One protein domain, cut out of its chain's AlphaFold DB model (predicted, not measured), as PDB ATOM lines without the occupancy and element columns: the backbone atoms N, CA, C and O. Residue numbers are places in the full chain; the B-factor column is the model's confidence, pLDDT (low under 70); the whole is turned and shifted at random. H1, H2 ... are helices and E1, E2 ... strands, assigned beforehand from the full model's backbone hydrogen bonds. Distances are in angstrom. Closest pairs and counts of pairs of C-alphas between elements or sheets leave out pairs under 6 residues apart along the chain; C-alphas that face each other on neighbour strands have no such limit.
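What this domain is: This is residues 130 to 249 of the 509 residues of an uncharacterized protein of Gammaproteobacteria bacterium RIFCSPHIGHO2_02_FULL_39_13 (UniProt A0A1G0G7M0). A small head of five short helices, H1 to H5, with a two-stranded hairpin E1 and E2 at one side, gives off one long straight helix, H6, as an arm; at the far end of the arm the chain folds back and H7 runs beside the last part of H6. The first part of H6 packs on the head through H4 and H5, and its residues 213 to 219 stick out free between the head and H7. The printed part has 120 residues with seven named helices and two named strands, in the order H1 H2 H3 E1 E2 H4 H5 H6 H7; the strands are antiparallel and the class is mostly helix. The whole is extended, with a radius of gyration of the C-alphas of 20.9 A, and spans 67 by 31 by 20 A.

Where its parts are: H1, residues 130 to 134, begins at C-alpha 130 (10.193, -7.162, -4.633). H2 is residues 138 to 147, 14.2 A long, and H3 is residues 149 to 153. E1 is residues 156 to 159, 10.4 A, and E2 is residues 165 to 169, 10.5 A. H4 is residues 171 to 178, 10.7 A, and H5 is residues 184 to 192, 12.0 A. H6, residues 197 to 232, runs 52.6 A from C-alpha 197 (18.732, 3.975, -16.581). H7, residues 239 to 249, is 16.7 A long and ends at C-alpha 249 (16.678, -36.067, -29.834).

How they stand to each other: H1 touches H2, closest at the C-alphas of Pro 132 and Ala 141, 5.4 A, and H4, at Leu 130 and Pro 171, 5.7 A. H2 touches H5 at a shallow tilt of 9 degrees, the same way, closest at the C-alphas of Glu 142 and Ala 186, 5.9 A. H3 touches H5, closest at the C-alphas of Leu 149 and Gly 190, 5.8 A. The hairpin E1 and E2 has N 158 and O 166 at 2.9 A and N 166 and O 158 at 2.8 A, within hydrogen-bond range. H4 and H5 form a helical hairpin at a shallow tilt of 27 degrees, opposite ways; the closest C-alphas, of Leu 172 and Ile 187, are 6.9 A apart. H6 touches H4 with residues 201 to 208 alone, at a steep tilt of 39 degrees, the same way, closest at the C-alphas of Gln 173 and Ile 208, 6.1 A. H5 and H6 touch only at the corner, at the C-alphas of Phe 191 and Gly 197, 4.4 A. H6 and H7 form a helical hairpin at a shallow tilt of 19 degrees, opposite ways, with residues 224 to 231 of H6 alone; the closest C-alphas, of Lys 231 and His 241, are 6.3 A apart. H7 and H4 are apart. Each O i to N i+4 pair is within hydrogen-bond range in H1, H2, H4, H5 and H6; H7 has 6 of 7, and H3 has 0 of 1 but 2 of 2 O i to N i+3 pairs.

The domain as a whole: The two C-alphas farthest apart, those of Ala 147 and Asp 236, are 67.5 A apart. The printed part has no cut and no long link; H6 to H7 is short, the others tight. Residues 233 to 239 also stand free. The mean pLDDT of the printed part is 91.6, and no printed residue is under 70.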
ATOM      1  N   LEU A 130      10.385  -5.790  -4.175       90.56
ATOM      2  CA  LEU A 130      10.193  -7.162  -4.633       90.56
ATOM      3  C   LEU A 130       9.003  -7.870  -3.964       90.56
ATOM      4  O   LEU A 130       8.345  -8.679  -4.615       90.56
ATOM      5  N   THR A 131       8.691  -7.559  -2.700       90.00
ATOM      6  CA  THR A 131       7.584  -8.209  -1.972       90.00
ATOM      7  C   THR A 131       6.212  -7.854  -2.555       90.00
ATOM      8  O   THR A 131       5.500  -8.765  -2.972       90.00
ATOM      9  N   PRO A 132       5.799  -6.574  -2.651       89.44
ATOM     10  CA  PRO A 132       4.526  -6.251  -3.289       89.44
ATOM     11  C   PRO A 132       4.490  -6.696  -4.759       89.44
ATOM     12  O   PRO A 132       3.440  -7.124  -5.230       89.44
ATOM     13  N   LEU A 133       5.627  -6.690  -5.467       89.88
ATOM     14  CA  LEU A 133       5.689  -7.140  -6.858       89.88
ATOM     15  C   LEU A 133       5.387  -8.640  -6.996       89.88
ATOM     16  O   LEU A 133       4.496  -9.010  -7.760       89.88
ATOM     17  N   ILE A 134       6.058  -9.513  -6.229       90.88
ATOM     18  CA  ILE A 134       5.825 -10.967  -6.315       90.88
ATOM     19  C   ILE A 134       4.418 -11.366  -5.846       90.88
ATOM     20  O   ILE A 134       3.881 -12.385  -6.285       90.88
ATOM     21  N   LEU A 135       3.810 -10.560  -4.969       90.56
ATOM     22  CA  LEU A 135       2.448 -10.756  -4.471       90.56
ATOM     23  C   LEU A 135       1.374 -10.131  -5.383       90.56
ATOM     24  O   LEU A 135       0.184 -10.287  -5.114       90.56
ATOM     25  N   GLY A 136       1.766  -9.473  -6.481       88.62
ATOM     26  CA  GLY A 136       0.842  -8.891  -7.459       88.62
ATOM     27  C   GLY A 136       0.145  -7.609  -6.988       88.62
ATOM     28  O   GLY A 136      -0.944  -7.298  -7.474       88.62
ATOM     29  N   ASP A 137       0.746  -6.880  -6.044       89.25
ATOM     30  CA  ASP A 137       0.285  -5.585  -5.539       89.25
ATOM     31  C   ASP A 137       0.958  -4.434  -6.302       89.25
ATOM     32  O   ASP A 137       1.957  -3.840  -5.877       89.25
ATOM     33  N   VAL A 138       0.387  -4.143  -7.473       84.62
ATOM     34  CA  VAL A 138       0.886  -3.110  -8.392       84.62
ATOM     35  C   VAL A 138       0.952  -1.746  -7.734       84.62
ATOM     36  O   VAL A 138       1.986  -1.085  -7.774       84.62
ATOM     37  N   VAL A 139      -0.115  -1.351  -7.046       86.81
ATOM     38  CA  VAL A 139      -0.237  -0.011  -6.467       86.81
ATOM     39  C   VAL A 139       0.857   0.253  -5.434       86.81
ATOM     40  O   VAL A 139       1.458   1.333  -5.431       86.81
ATOM     41  N   ASN A 140       1.136  -0.714  -4.559       84.50
ATOM     42  CA  ASN A 140       2.167  -0.541  -3.543       84.50
ATOM     43  C   ASN A 140       3.576  -0.573  -4.140       84.50
ATOM     44  O   ASN A 140       4.381   0.296  -3.793       84.50
ATOM     45  N   ALA A 141       3.869  -1.485  -5.072       87.62
ATOM     46  CA  ALA A 141       5.176  -1.511  -5.731       87.62
ATOM     47  C   ALA A 141       5.452  -0.199  -6.485       87.62
ATOM     48  O   ALA A 141       6.529   0.383  -6.344       87.62
ATOM     49  N   GLU A 142       4.462   0.323  -7.218       88.00
ATOM     50  CA  GLU A 142       4.577   1.611  -7.900       88.00
ATOM     51  C   GLU A 142       4.862   2.758  -6.932       88.00
ATOM     52  O   GLU A 142       5.720   3.601  -7.202       88.00
ATOM     53  N   ARG A 143       4.141   2.813  -5.804       87.00
ATOM     54  CA  ARG A 143       4.338   3.852  -4.788       87.00
ATOM     55  C   ARG A 143       5.763   3.817  -4.242       87.00
ATOM     56  O   ARG A 143       6.368   4.872  -4.072       87.00
ATOM     57  N   MET A 144       6.299   2.624  -3.999       85.94
ATOM     58  CA  MET A 144       7.660   2.445  -3.495       85.94
ATOM     59  C   MET A 144       8.720   2.847  -4.531       85.94
ATOM     60  O   MET A 144       9.653   3.570  -4.184       85.94
ATOM     61  N   ILE A 145       8.549   2.471  -5.806       86.00
ATOM     62  CA  ILE A 145       9.444   2.903  -6.896       86.00
ATOM     63  C   ILE A 145       9.437   4.433  -7.016       86.00
ATOM     64  O   ILE A 145      10.498   5.052  -7.052       86.00
ATOM     65  N   LYS A 146       8.250   5.057  -7.010       85.44
ATOM     66  CA  LYS A 146       8.088   6.520  -7.080       85.44
ATOM     67  C   LYS A 146       8.717   7.239  -5.881       85.44
ATOM     68  O   LYS A 146       9.231   8.341  -6.042       85.44
ATOM     69  N   ALA A 147       8.683   6.631  -4.695       85.88
ATOM     70  CA  ALA A 147       9.285   7.196  -3.491       85.88
ATOM     71  C   ALA A 147      10.822   7.143  -3.513       85.88
ATOM     72  O   ALA A 147      11.471   8.049  -2.991       85.88
ATOM     73  N   ASN A 148      11.412   6.102  -4.109       84.75
ATOM     74  CA  ASN A 148      12.860   5.965  -4.212       84.75
ATOM     75  C   ASN A 148      13.275   5.102  -5.415       84.75
ATOM     76  O   ASN A 148      13.272   3.871  -5.370       84.75
ATOM     77  N   LEU A 149      13.749   5.772  -6.466       88.38
ATOM     78  CA  LEU A 149      14.164   5.141  -7.721       88.38
ATOM     79  C   LEU A 149      15.303   4.127  -7.557       88.38
ATOM     80  O   LEU A 149      15.425   3.211  -8.366       88.38
ATOM     81  N   LYS A 150      16.121   4.236  -6.497       88.06
ATOM     82  CA  LYS A 150      17.218   3.286  -6.245       88.06
ATOM     83  C   LYS A 150      16.719   1.863  -6.017       88.06
ATOM     84  O   LYS A 150      17.490   0.931  -6.222       88.06
ATOM     85  N   HIS A 151      15.449   1.671  -5.654       88.62
ATOM     86  CA  HIS A 151      14.871   0.335  -5.531       88.62
ATOM     87  C   HIS A 151      14.910  -0.462  -6.844       88.62
ATOM     88  O   HIS A 151      15.008  -1.680  -6.788       88.62
ATOM     89  N   LEU A 152      14.921   0.193  -8.015       91.94
ATOM     90  CA  LEU A 152      15.057  -0.482  -9.315       91.94
ATOM     91  C   LEU A 152      16.429  -1.145  -9.527       91.94
ATOM     92  O   LEU A 152      16.578  -1.987 -10.410       91.94
ATOM     93  N   LEU A 153      17.428  -0.757  -8.733       92.00
ATOM     94  CA  LEU A 153      18.816  -1.203  -8.862       92.00
ATOM     95  C   LEU A 153      19.202  -2.242  -7.805       92.00
ATOM     96  O   LEU A 153      20.232  -2.903  -7.926       92.00
ATOM     97  N   VAL A 154      18.405  -2.370  -6.743       89.19
ATOM     98  CA  VAL A 154      18.709  -3.274  -5.634       89.19
ATOM     99  C   VAL A 154      18.225  -4.671  -5.989       89.19
ATOM    100  O   VAL A 154      17.056  -4.876  -6.307       89.19
ATOM    101  N   SER A 155      19.144  -5.633  -5.929       92.06
ATOM    102  CA  SER A 155      18.812  -7.050  -6.038       92.06
ATOM    103  C   SER A 155      18.462  -7.627  -4.671       92.06
ATOM    104  O   SER A 155      19.132  -7.338  -3.679       92.06
ATOM    105  N   GLY A 156      17.460  -8.495  -4.636       90.88
ATOM    106  CA  GLY A 156      17.004  -9.165  -3.425       90.88
ATOM    107  C   GLY A 156      16.362 -10.517  -3.718       90.88
ATOM    108  O   GLY A 156      16.419 -11.028  -4.839       90.88
ATOM    109  N   PHE A 157      15.769 -11.104  -2.684       90.31
ATOM    110  CA  PHE A 157      15.014 -12.350  -2.770       90.31
ATOM    111  C   PHE A 157      13.561 -12.076  -2.404       90.31
ATOM    112  O   PHE A 157      13.293 -11.339  -1.457       90.31
ATOM    113  N   ALA A 158      12.631 -12.698  -3.119       88.94
ATOM    114  CA  ALA A 158      11.211 -12.589  -2.825       88.94
ATOM    115  C   ALA A 158      10.522 -13.944  -2.937       88.94
ATOM    116  O   ALA A 158      10.814 -14.725  -3.843       88.94
ATOM    117  N   THR A 159       9.597 -14.209  -2.017       88.69
ATOM    118  CA  THR A 159       8.823 -15.454  -1.959       88.69
ATOM    119  C   THR A 159       7.367 -15.161  -2.288       88.69
ATOM    120  O   THR A 159       6.736 -14.326  -1.643       88.69
ATOM    121  N   GLY A 160       6.843 -15.831  -3.314       85.75
ATOM    122  CA  GLY A 160       5.449 -15.686  -3.731       85.75
ATOM    123  C   GLY A 160       4.500 -16.577  -2.930       85.75
ATOM    124  O   GLY A 160       4.924 -17.415  -2.133       85.75
ATOM    125  N   PHE A 161       3.198 -16.464  -3.203       83.94
ATOM    126  CA  PHE A 161       2.161 -17.285  -2.554       83.94
ATOM    127  C   PHE A 161       2.313 -18.797  -2.782       83.94
ATOM    128  O   PHE A 161       1.850 -19.587  -1.964       83.94
ATOM    129  N   CYS A 162       2.978 -19.215  -3.863       76.81
ATOM    130  CA  CYS A 162       3.261 -20.623  -4.146       76.81
ATOM    131  C   CYS A 162       4.466 -21.182  -3.363       76.81
ATOM    132  O   CYS A 162       4.844 -22.339  -3.551       76.81
ATOM    133  N   GLY A 163       5.103 -20.368  -2.513       81.44
ATOM    134  CA  GLY A 163       6.297 -20.738  -1.750       81.44
ATOM    135  C   GLY A 163       7.594 -20.739  -2.565       81.44
ATOM    136  O   GLY A 163       8.660 -20.968  -1.995       81.44
ATOM    137  N   LYS A 164       7.537 -20.459  -3.877       84.81
ATOM    138  CA  LYS A 164       8.731 -20.285  -4.711       84.81
ATOM    139  C   LYS A 164       9.431 -18.981  -4.337       84.81
ATOM    140  O   LYS A 164       8.828 -17.907  -4.396       84.81
ATOM    141  N   THR A 165      10.709 -19.091  -3.989       89.19
ATOM    142  CA  THR A 165      11.594 -17.946  -3.763       89.19
ATOM    143  C   THR A 165      12.388 -17.666  -5.030       89.19
ATOM    144  O   THR A 165      13.073 -18.546  -5.544       89.19
ATOM    145  N   LEU A 166      12.310 -16.436  -5.528       90.06
ATOM    146  CA  LEU A 166      13.083 -15.944  -6.662       90.06
ATOM    147  C   LEU A 166      14.173 -15.003  -6.153       90.06
ATOM    148  O   LEU A 166      13.892 -14.105  -5.361       90.06
ATOM    149  N   GLY A 167      15.408 -15.192  -6.610       88.12
ATOM    150  CA  GLY A 167      16.505 -14.283  -6.296       88.12
ATOM    151  C   GLY A 167      17.896 -14.898  -6.472       88.12
ATOM    152  O   GLY A 167      18.008 -16.113  -6.636       88.12
ATOM    153  N   PRO A 168      18.955 -14.071  -6.452       93.06
ATOM    154  CA  PRO A 168      18.901 -12.610  -6.346       93.06
ATOM    155  C   PRO A 168      18.360 -11.973  -7.642       93.06
ATOM    156  O   PRO A 168      18.744 -12.398  -8.731       93.06
ATOM    157  N   VAL A 169      17.428 -11.019  -7.543       95.00
ATOM    158  CA  VAL A 169      16.811 -10.317  -8.689       95.00
ATOM    159  C   VAL A 169      16.463  -8.869  -8.349       95.00
ATOM    160  O   VAL A 169      16.119  -8.574  -7.207       95.00
ATOM    161  N   THR A 170      16.510  -7.976  -9.337       95.31
ATOM    162  CA  THR A 170      15.943  -6.616  -9.256       95.31
ATOM    163  C   THR A 170      14.428  -6.618  -9.525       95.31
ATOM    164  O   THR A 170      13.895  -7.624 -10.004       95.31
ATOM    165  N   PRO A 171      13.702  -5.503  -9.293       94.44
ATOM    166  CA  PRO A 171      12.275  -5.423  -9.618       94.44
ATOM    167  C   PRO A 171      11.947  -5.705 -11.088       94.44
ATOM    168  O   PRO A 171      10.973  -6.401 -11.370       94.44
ATOM    169  N   LEU A 172      12.776  -5.230 -12.025       94.88
ATOM    170  CA  LEU A 172      12.595  -5.527 -13.448       94.88
ATOM    171  C   LEU A 172      12.803  -7.015 -13.734       94.88
ATOM    172  O   LEU A 172      11.971  -7.635 -14.391       94.88
ATOM    173  N   GLN A 173      13.879  -7.606 -13.216       95.69
ATOM    174  CA  GLN A 173      14.151  -9.031 -13.408       95.69
ATOM    175  C   GLN A 173      13.042  -9.899 -12.808       95.69
ATOM    176  O   GLN A 173      12.628 -10.875 -13.429       95.69
ATOM    177  N   LEU A 174      12.514  -9.523 -11.640       95.00
ATOM    178  CA  LEU A 174      11.389 -10.211 -11.020       95.00
ATOM    179  C   LEU A 174      10.125 -10.117 -11.883       95.00
ATOM    180  O   LEU A 174       9.485 -11.145 -12.097       95.00
ATOM    181  N   ALA A 175       9.797  -8.933 -12.417       93.94
ATOM    182  CA  ALA A 175       8.659  -8.745 -13.319       93.94
ATOM    183  C   ALA A 175       8.756  -9.644 -14.563       93.94
ATOM    184  O   ALA A 175       7.768 -10.279 -14.933       93.94
ATOM    185  N   VAL A 176       9.954  -9.771 -15.153       93.81
ATOM    186  CA  VAL A 176      10.217 -10.706 -16.262       93.81
ATOM    187  C   VAL A 176      10.022 -12.154 -15.806       93.81
ATOM    188  O   VAL A 176       9.304 -12.906 -16.459       93.81
ATOM    189  N   CYS A 177      10.606 -12.545 -14.667       93.50
ATOM    190  CA  CYS A 177      10.510 -13.905 -14.131       93.50
ATOM    191  C   CYS A 177       9.068 -14.373 -13.912       93.50
ATOM    192  O   CYS A 177       8.799 -15.562 -14.079       93.50
ATOM    193  N   VAL A 178       8.161 -13.475 -13.521       92.19
ATOM    194  CA  VAL A 178       6.739 -13.785 -13.287       92.19
ATOM    195  C   VAL A 178       5.836 -13.437 -14.479       92.19
ATOM    196  O   VAL A 178       4.632 -13.694 -14.443       92.19
ATOM    197  N   GLY A 179       6.398 -12.849 -15.538       90.06
ATOM    198  CA  GLY A 179       5.664 -12.422 -16.726       90.06
ATOM    199  C   GLY A 179       4.631 -11.320 -16.465       90.06
ATOM    200  O   GLY A 179       3.651 -11.227 -17.205       90.06
ATOM    201  N   ASP A 180       4.800 -10.502 -15.421       90.12
ATOM    202  CA  ASP A 180       3.856  -9.423 -15.110       90.12
ATOM    203  C   ASP A 180       4.245  -8.123 -15.814       90.12
ATOM    204  O   ASP A 180       5.181  -7.423 -15.432       90.12
ATOM    205  N   THR A 181       3.492  -7.804 -16.862       88.94
ATOM    206  CA  THR A 181       3.720  -6.625 -17.694       88.94
ATOM    207  C   THR A 181       3.093  -5.356 -17.134       88.94
ATOM    208  O   THR A 181       3.403  -4.274 -17.622       88.94
ATOM    209  N   ASP A 182       2.180  -5.437 -16.163       86.56
ATOM    210  CA  ASP A 182       1.410  -4.245 -15.778       86.56
ATOM    211  C   ASP A 182       2.232  -3.303 -14.886       86.56
ATOM    212  O   ASP A 182       1.893  -2.134 -14.749       86.56
ATOM    213  N   PHE A 183       3.350  -3.785 -14.333       82.38
ATOM    214  CA  PHE A 183       4.334  -2.953 -13.640       82.38
ATOM    215  C   PHE A 183       5.282  -2.215 -14.598       82.38
ATOM    216  O   PHE A 183       5.986  -1.296 -14.169       82.38
ATOM    217  N   LEU A 184       5.328  -2.598 -15.883       86.38
ATOM    218  CA  LEU A 184       6.287  -2.040 -16.841       86.38
ATOM    219  C   LEU A 184       6.213  -0.515 -16.966       86.38
ATOM    220  O   LEU A 184       7.280   0.094 -16.961       86.38
ATOM    221  N   PRO A 185       5.030   0.134 -17.000       87.31
ATOM    222  CA  PRO A 185       4.959   1.591 -17.092       87.31
ATOM    223  C   PRO A 185       5.661   2.305 -15.930       87.31
ATOM    224  O   PRO A 185       6.367   3.289 -16.139       87.31
ATOM    225  N   ALA A 186       5.500   1.808 -14.700       86.56
ATOM    226  CA  ALA A 186       6.134   2.405 -13.528       86.56
ATOM    227  C   ALA A 186       7.638   2.118 -13.464       86.56
ATOM    228  O   ALA A 186       8.411   2.994 -13.072       86.56
ATOM    229  N   ILE A 187       8.051   0.917 -13.876       88.44
ATOM    230  CA  ILE A 187       9.464   0.547 -14.002       88.44
ATOM    231  C   ILE A 187      10.149   1.429 -15.059       88.44
ATOM    232  O   ILE A 187      11.195   2.008 -14.778       88.44
ATOM    233  N   ASP A 188       9.535   1.612 -16.231       89.19
ATOM    234  CA  ASP A 188      10.057   2.469 -17.302       89.19
ATOM    235  C   ASP A 188      10.142   3.933 -16.896       89.19
ATOM    236  O   ASP A 188      11.180   4.566 -17.097       89.19
ATOM    237  N   ALA A 189       9.085   4.465 -16.278       89.44
ATOM    238  CA  ALA A 189       9.094   5.829 -15.766       89.44
ATOM    239  C   ALA A 189      10.227   6.040 -14.752       89.44
ATOM    240  O   ALA A 189      10.854   7.099 -14.735       89.44
ATOM    241  N   GLY A 190      10.519   5.033 -13.925       90.50
ATOM    242  CA  GLY A 190      11.616   5.106 -12.973       90.50
ATOM    243  C   GLY A 190      13.000   5.025 -13.625       90.50
ATOM    244  O   GLY A 190      13.863   5.836 -13.288       90.50
ATOM    245  N   PHE A 191      13.216   4.127 -14.594       93.06
ATOM    246  CA  PHE A 191      14.481   4.062 -15.340       93.06
ATOM    247  C   PHE A 191      14.745   5.327 -16.161       93.06
ATOM    248  O   PHE A 191      15.885   5.777 -16.217       93.06
ATOM    249  N   ALA A 192      13.714   5.958 -16.728       91.06
ATOM    250  CA  ALA A 192      13.859   7.223 -17.451       91.06
ATOM    251  C   ALA A 192      14.382   8.377 -16.570       91.06
ATOM    252  O   ALA A 192      14.937   9.347 -17.085       91.06
ATOM    253  N   LEU A 193      14.209   8.280 -15.248       91.88
ATOM    254  CA  LEU A 193      14.672   9.268 -14.271       91.88
ATOM    255  C   LEU A 193      16.030   8.913 -13.640       91.88
ATOM    256  O   LEU A 193      16.598   9.734 -12.918       91.88
ATOM    257  N   LEU A 194      16.552   7.705 -13.877       91.38
ATOM    258  CA  LEU A 194      17.850   7.270 -13.367       91.38
ATOM    259  C   LEU A 194      18.990   7.687 -14.314       91.38
ATOM    260  O   LEU A 194      18.834   7.604 -15.535       91.38
ATOM    261  N   PRO A 195      20.169   8.061 -13.780       90.25
ATOM    262  CA  PRO A 195      21.385   8.155 -14.585       90.25
ATOM    263  C   PRO A 195      21.664   6.810 -15.265       90.25
ATOM    264  O   PRO A 195      21.632   5.777 -14.600       90.25
ATOM    265  N   ASP A 196      21.889   6.824 -16.581       88.81
ATOM    266  CA  ASP A 196      22.104   5.631 -17.414       88.81
ATOM    267  C   ASP A 196      21.012   4.550 -17.289       88.81
ATOM    268  O   ASP A 196      21.241   3.374 -17.581       88.81
ATOM    269  N   GLY A 197      19.791   4.932 -16.895       90.19
ATOM    270  CA  GLY A 197      18.732   3.975 -16.581       90.19
ATOM    271  C   GLY A 197      18.338   3.064 -17.746       90.19
ATOM    272  O   GLY A 197      18.040   1.895 -17.521       90.19
ATOM    273  N   PHE A 198      18.412   3.534 -18.996       89.31
ATOM    274  CA  PHE A 198      18.190   2.681 -20.171       89.31
ATOM    275  C   PHE A 198      19.273   1.608 -20.339       89.31
ATOM    276  O   PHE A 198      18.949   0.454 -20.620       89.31
ATOM    277  N   ALA A 199      20.543   1.962 -20.131       91.31
ATOM    278  CA  ALA A 199      21.645   1.007 -20.200       91.31
ATOM    279  C   ALA A 199      21.540  -0.030 -19.072       91.31
ATOM    280  O   ALA A 199      21.743  -1.223 -19.296       91.31
ATOM    281  N   GLU A 200      21.150   0.407 -17.874       94.62
ATOM    282  CA  GLU A 200      20.952  -0.473 -16.726       94.62
ATOM    283  C   GLU A 200      19.732  -1.396 -16.905       94.62
ATOM    284  O   GLU A 200      19.835  -2.596 -16.660       94.62
ATOM    285  N   LYS A 201      18.611  -0.892 -17.437       93.50
ATOM    286  CA  LYS A 201      17.456  -1.707 -17.859       93.50
ATOM    287  C   LYS A 201      17.883  -2.800 -18.843       93.50
ATOM    288  O   LYS A 201      17.571  -3.974 -18.641       93.50
ATOM    289  N   HIS A 202      18.615  -2.425 -19.894       93.75
ATOM    290  CA  HIS A 202      19.095  -3.351 -20.924       93.75
ATOM    291  C   HIS A 202      20.007  -4.435 -20.338       93.75
ATOM    292  O   HIS A 202      19.824  -5.626 -20.600       93.75
ATOM    293  N   LYS A 203      20.943  -4.036 -19.471       95.56
ATOM    294  CA  LYS A 203      21.822  -4.946 -18.732       95.56
ATOM    295  C   LYS A 203      21.027  -5.932 -17.871       95.56
ATOM    296  O   LYS A 203      21.262  -7.134 -17.967       95.56
ATOM    297  N   GLN A 204      20.054  -5.457 -17.095       96.56
ATOM    298  CA  GLN A 204      19.234  -6.314 -16.234       96.56
ATOM    299  C   GLN A 204      18.438  -7.360 -17.031       96.56
ATOM    300  O   GLN A 204      18.371  -8.516 -16.605       96.56
ATOM    301  N   LEU A 205      17.879  -6.987 -18.194       95.75
ATOM    302  CA  LEU A 205      17.192  -7.912 -19.110       95.75
ATOM    303  C   LEU A 205      18.148  -8.967 -19.680       95.75
ATOM    304  O   LEU A 205      17.836 -10.162 -19.682       95.75
ATOM    305  N   LYS A 206      19.328  -8.535 -20.132       96.69
ATOM    306  CA  LYS A 206      20.366  -9.426 -20.659       96.69
ATOM    307  C   LYS A 206      20.810 -10.447 -19.615       96.69
ATOM    308  O   LYS A 206      20.897 -11.634 -19.919       96.69
ATOM    309  N   GLU A 207      21.048 -10.000 -18.385       97.44
ATOM    310  CA  GLU A 207      21.477 -10.848 -17.273       97.44
ATOM    311  C   GLU A 207      20.445 -11.927 -16.931       97.44
ATOM    312  O   GLU A 207      20.810 -13.097 -16.793       97.44
ATOM    313  N   ILE A 208      19.161 -11.569 -16.822       97.12
ATOM    314  CA  ILE A 208      18.135 -12.536 -16.415       97.12
ATOM    315  C   ILE A 208      17.844 -13.572 -17.507       97.12
ATOM    316  O   ILE A 208      17.683 -14.755 -17.196       97.12
ATOM    317  N   LEU A 209      17.852 -13.160 -18.781       97.50
ATOM    318  CA  LEU A 209      17.721 -14.079 -19.916       97.50
ATOM    319  C   LEU A 209      18.927 -15.010 -20.020       97.50
ATOM    320  O   LEU A 209      18.749 -16.219 -20.160       97.50
ATOM    321  N   ASN A 210      20.142 -14.469 -19.878       98.31
ATOM    322  CA  ASN A 210      21.364 -15.267 -19.855       98.31
ATOM    323  C   ASN A 210      21.305 -16.318 -18.744       98.31
ATOM    324  O   ASN A 210      21.525 -17.496 -19.003       98.31
ATOM    325  N   ARG A 211      20.924 -15.911 -17.524       97.94
ATOM    326  CA  ARG A 211      20.806 -16.816 -16.374       97.94
ATOM    327  C   ARG A 211      19.821 -17.953 -16.634       97.94
ATOM    328  O   ARG A 211      20.102 -19.090 -16.269       97.94
ATOM    329  N   SER A 212      18.671 -17.667 -17.246       97.69
ATOM    330  CA  SER A 212      17.680 -18.709 -17.531       97.69
ATOM    331  C   SER A 212      18.114 -19.655 -18.651       97.69
ATOM    332  O   SER A 212      17.882 -20.854 -18.526       97.69
ATOM    333  N   LEU A 213      18.711 -19.148 -19.732       98.62
ATOM    334  CA  LEU A 213      19.193 -19.976 -20.844       98.62
ATOM    335  C   LEU A 213      20.370 -20.862 -20.418       98.62
ATOM    336  O   LEU A 213      20.372 -22.055 -20.708       98.62
ATOM    337  N   ASP A 214      21.331 -20.296 -19.684       98.31
ATOM    338  CA  ASP A 214      22.482 -21.015 -19.128       98.31
ATOM    339  C   ASP A 214      22.050 -22.111 -18.142       98.31
ATOM    340  O   ASP A 214      22.581 -23.221 -18.177       98.31
ATOM    341  N   PHE A 215      21.030 -21.844 -17.315       97.69
ATOM    342  CA  PHE A 215      20.435 -22.856 -16.442       97.69
ATOM    343  C   PHE A 215      19.929 -24.071 -17.232       97.69
ATOM    344  O   PHE A 215      20.289 -25.205 -16.906       97.69
ATOM    345  N   TYR A 216      19.116 -23.853 -18.274       98.19
ATOM    346  CA  TYR A 216      18.612 -24.958 -19.092       98.19
ATOM    347  C   TYR A 216      19.748 -25.665 -19.827       98.19
ATOM    348  O   TYR A 216      19.795 -26.890 -19.802       98.19
ATOM    349  N   LEU A 217      20.678 -24.919 -20.429       98.44
ATOM    350  CA  LEU A 217      21.824 -25.491 -21.135       98.44
ATOM    351  C   LEU A 217      22.587 -26.474 -20.238       98.44
ATOM    352  O   LEU A 217      22.669 -27.654 -20.564       98.44
ATOM    353  N   LYS A 218      23.026 -26.023 -19.059       98.06
ATOM    354  CA  LYS A 218      23.776 -26.854 -18.104       98.06
ATOM    355  C   LYS A 218      22.983 -28.062 -17.624       98.06
ATOM    356  O   LYS A 218      23.525 -29.160 -17.524       98.06
ATOM    357  N   LYS A 219      21.697 -27.868 -17.314       96.56
ATOM    358  CA  LYS A 219      20.812 -28.952 -16.873       96.56
ATOM    359  C   LYS A 219      20.733 -30.059 -17.923       96.56
ATOM    360  O   LYS A 219      20.876 -31.233 -17.589       96.56
ATOM    361  N   TYR A 220      20.509 -29.684 -19.178       97.12
ATOM    362  CA  TYR A 220      20.287 -30.631 -20.264       97.12
ATOM    363  C   TYR A 220      21.587 -31.219 -20.823       97.12
ATOM    364  O   TYR A 220      21.585 -32.379 -21.222       97.12
ATOM    365  N   GLU A 221      22.713 -30.506 -20.762       97.50
ATOM    366  CA  GLU A 221      24.045 -31.081 -21.006       97.50
ATOM    367  C   GLU A 221      24.396 -32.160 -19.973       97.50
ATOM    368  O   GLU A 221      24.876 -33.236 -20.335       97.50
ATOM    369  N   ALA A 222      24.110 -31.915 -18.690       97.25
ATOM    370  CA  ALA A 222      24.322 -32.907 -17.640       97.25
ATOM    371  C   ALA A 222      23.423 -34.140 -17.832       97.25
ATOM    372  O   ALA A 222      23.888 -35.273 -17.705       97.25
ATOM    373  N   GLU A 223      22.150 -33.936 -18.183       95.56
ATOM    374  CA  GLU A 223      21.233 -35.036 -18.496       95.56
ATOM    375  C   GLU A 223      21.704 -35.839 -19.722       95.56
ATOM    376  O   GLU A 223      21.719 -37.070 -19.681       95.56
ATOM    377  N   MET A 224      22.160 -35.157 -20.779       96.25
ATOM    378  CA  MET A 224      22.738 -35.781 -21.972       96.25
ATOM    379  C   MET A 224      23.918 -36.693 -21.607       96.25
ATOM    380  O   MET A 224      23.965 -37.848 -22.026       96.25
ATOM    381  N   ALA A 225      24.852 -36.201 -20.787       97.00
ATOM    382  CA  ALA A 225      26.026 -36.961 -20.363       97.00
ATOM    383  C   ALA A 225      25.653 -38.230 -19.574       97.00
ATOM    384  O   ALA A 225      26.221 -39.298 -19.811       97.00
ATOM    385  N   LEU A 226      24.664 -38.141 -18.677       96.44
ATOM    386  CA  LEU A 226      24.169 -39.295 -17.919       96.44
ATOM    387  C   LEU A 226      23.510 -40.342 -18.825       96.44
ATOM    388  O   LEU A 226      23.679 -41.543 -18.613       96.44
ATOM    389  N   LEU A 227      22.774 -39.906 -19.848       95.19
ATOM    390  CA  LEU A 227      22.148 -40.809 -20.811       95.19
ATOM    391  C   LEU A 227      23.175 -41.518 -21.699       95.19
ATOM    392  O   LEU A 227      22.991 -42.702 -21.974       95.19
ATOM    393  N   TYR A 228      24.271 -40.853 -22.082       95.31
ATOM    394  CA  TYR A 228      25.390 -41.507 -22.774       95.31
ATOM    395  C   TYR A 228      26.004 -42.620 -21.925       95.31
ATOM    396  O   TYR A 228      26.066 -43.761 -22.379       95.31
ATOM    397  N   GLN A 229      26.346 -42.327 -20.667       95.75
ATOM    398  CA  GLN A 229      26.883 -43.331 -19.739       95.75
ATOM    399  C   GLN A 229      25.911 -44.499 -19.524       95.75
ATOM    400  O   GLN A 229      26.314 -45.659 -19.453       95.75
ATOM    401  N   LYS A 230      24.607 -44.206 -19.435       94.75
ATOM    402  CA  LYS A 230      23.576 -45.239 -19.325       94.75
ATOM    403  C   LYS A 230      23.488 -46.086 -20.596       94.75
ATOM    404  O   LYS A 230      23.316 -47.292 -20.490       94.75
ATOM    405  N   LYS A 231      23.582 -45.485 -21.783       94.62
ATOM    406  CA  LYS A 231      23.498 -46.221 -23.050       94.62
ATOM    407  C   LYS A 231      24.679 -47.173 -23.229       94.62
ATOM    408  O   LYS A 231      24.457 -48.316 -23.608       94.62
ATOM    409  N   GLU A 232      25.891 -46.715 -22.915       94.62
ATOM    410  CA  GLU A 232      27.128 -47.509 -23.007       94.62
ATOM    411  C   GLU A 232      27.165 -48.692 -22.032       94.62
ATOM    412  O   GLU A 232      27.801 -49.703 -22.318       94.62
ATOM    413  N   SER A 233      26.489 -48.589 -20.881       94.88
ATOM    414  CA  SER A 233      26.439 -49.678 -19.897       94.88
ATOM    415  C   SER A 233      25.393 -50.754 -20.205       94.88
ATOM    416  O   SER A 233      25.379 -51.797 -19.547       94.88
ATOM    417  N   LEU A 234      24.519 -50.523 -21.190       94.62
ATOM    418  CA  LEU A 234      23.484 -51.467 -21.604       94.62
ATOM    419  C   LEU A 234      23.995 -52.393 -22.723       94.62
ATOM    420  O   LEU A 234      24.729 -51.929 -23.595       94.62
ATOM    421  N   PRO A 235      23.578 -53.675 -22.752       94.31
ATOM    422  CA  PRO A 235      23.919 -54.589 -23.840       94.31
ATOM    423  C   PRO A 235      23.453 -54.083 -25.211       94.31
ATOM    424  O   PRO A 235      22.422 -53.418 -25.327       94.31
ATOM    425  N   ASP A 236      24.172 -54.466 -26.267       88.25
ATOM    426  CA  ASP A 236      23.760 -54.182 -27.642       88.25
ATOM    427  C   ASP A 236      22.365 -54.761 -27.929       88.25
ATOM    428  O   ASP A 236      22.097 -55.941 -27.693       88.25
ATOM    429  N   GLY A 237      21.469 -53.924 -28.458       84.44
ATOM    430  CA  GLY A 237      20.091 -54.311 -28.771       84.44
ATOM    431  C   GLY A 237      19.118 -54.262 -27.587       84.44
ATOM    432  O   GLY A 237      17.985 -54.722 -27.733       84.44
ATOM    433  N   ASP A 238      19.512 -53.702 -26.435       92.06
ATOM    434  CA  ASP A 238      18.598 -53.479 -25.308       92.06
ATOM    435  C   ASP A 238      17.432 -52.558 -25.715       92.06
ATOM    436  O   ASP A 238      17.616 -51.508 -26.339       92.06
ATOM    437  N   ALA A 239      16.205 -52.922 -25.330       86.88
ATOM    438  CA  ALA A 239      15.000 -52.158 -25.653       86.88
ATOM    439  C   ALA A 239      15.036 -50.708 -25.120       86.88
ATOM    440  O   ALA A 239      14.370 -49.829 -25.671       86.88
ATOM    441  N   GLN A 240      15.830 -50.433 -24.078       89.25
ATOM    442  CA  GLN A 240      16.035 -49.088 -23.544       89.25
ATOM    443  C   GLN A 240      16.855 -48.186 -24.470       89.25
ATOM    444  O   GLN A 240      16.735 -46.967 -24.346       89.25
ATOM    445  N   HIS A 241      17.648 -48.724 -25.408       91.12
ATOM    446  CA  HIS A 241      18.400 -47.899 -26.364       91.12
ATOM    447  C   HIS A 241      17.468 -47.000 -27.180       91.12
ATOM    448  O   HIS A 241      17.738 -45.809 -27.310       91.12
ATOM    449  N   ALA A 242      16.330 -47.528 -27.640       91.12
ATOM    450  CA  ALA A 242      15.356 -46.760 -28.415       91.12
ATOM    451  C   ALA A 242      14.722 -45.614 -27.604       91.12
ATOM    452  O   ALA A 242      14.461 -44.540 -28.144       91.12
ATOM    453  N   GLU A 243      14.479 -45.826 -26.309       90.25
ATOM    454  CA  GLU A 243      13.938 -44.788 -25.427       90.25
ATOM    455  C   GLU A 243      14.986 -43.713 -25.113       90.25
ATOM    456  O   GLU A 243      14.686 -42.518 -25.134       90.25
ATOM    457  N   ILE A 244      16.241 -44.124 -24.908       93.62
ATOM    458  CA  ILE A 244      17.364 -43.199 -24.736       93.62
ATOM    459  C   ILE A 244      17.560 -42.343 -25.997       93.62
ATOM    460  O   ILE A 244      17.719 -41.132 -25.881       93.62
ATOM    461  N   ASP A 245      17.462 -42.921 -27.196       93.88
ATOM    462  CA  ASP A 245      17.637 -42.186 -28.458       93.88
ATOM    463  C   ASP A 245      16.527 -41.160 -28.722       93.88
ATOM    464  O   ASP A 245      16.788 -40.039 -29.183       93.88
ATOM    465  N   LYS A 246      15.281 -41.487 -28.356       92.50
ATOM    466  CA  LYS A 246      14.190 -40.501 -28.349       92.50
ATOM    467  C   LYS A 246      14.498 -39.357 -27.389       92.50
ATOM    468  O   LYS A 246      14.320 -38.191 -27.748       92.50
ATOM    469  N   ARG A 247      14.988 -39.675 -26.186       93.44
ATOM    470  CA  ARG A 247      15.337 -38.662 -25.190       93.44
ATOM    471  C   ARG A 247      16.496 -37.780 -25.656       93.44
ATOM    472  O   ARG A 247      16.394 -36.563 -25.523       93.44
ATOM    473  N   PHE A 248      17.525 -38.347 -26.285       95.38
ATOM    474  CA  PHE A 248      18.621 -37.589 -26.893       95.38
ATOM    475  C   PHE A 248      18.126 -36.567 -27.909       95.38
ATOM    476  O   PHE A 248      18.502 -35.402 -27.826       95.38
ATOM    477  N   THR A 249      17.229 -36.969 -28.810       95.19
ATOM    478  CA  THR A 249      16.678 -36.067 -29.834       95.19
ATOM    479  C   THR A 249      15.991 -34.844 -29.210       95.19
ATOM    480  O   THR A 249      16.154 -33.718 -29.688       95.19
TER     481      THR A 249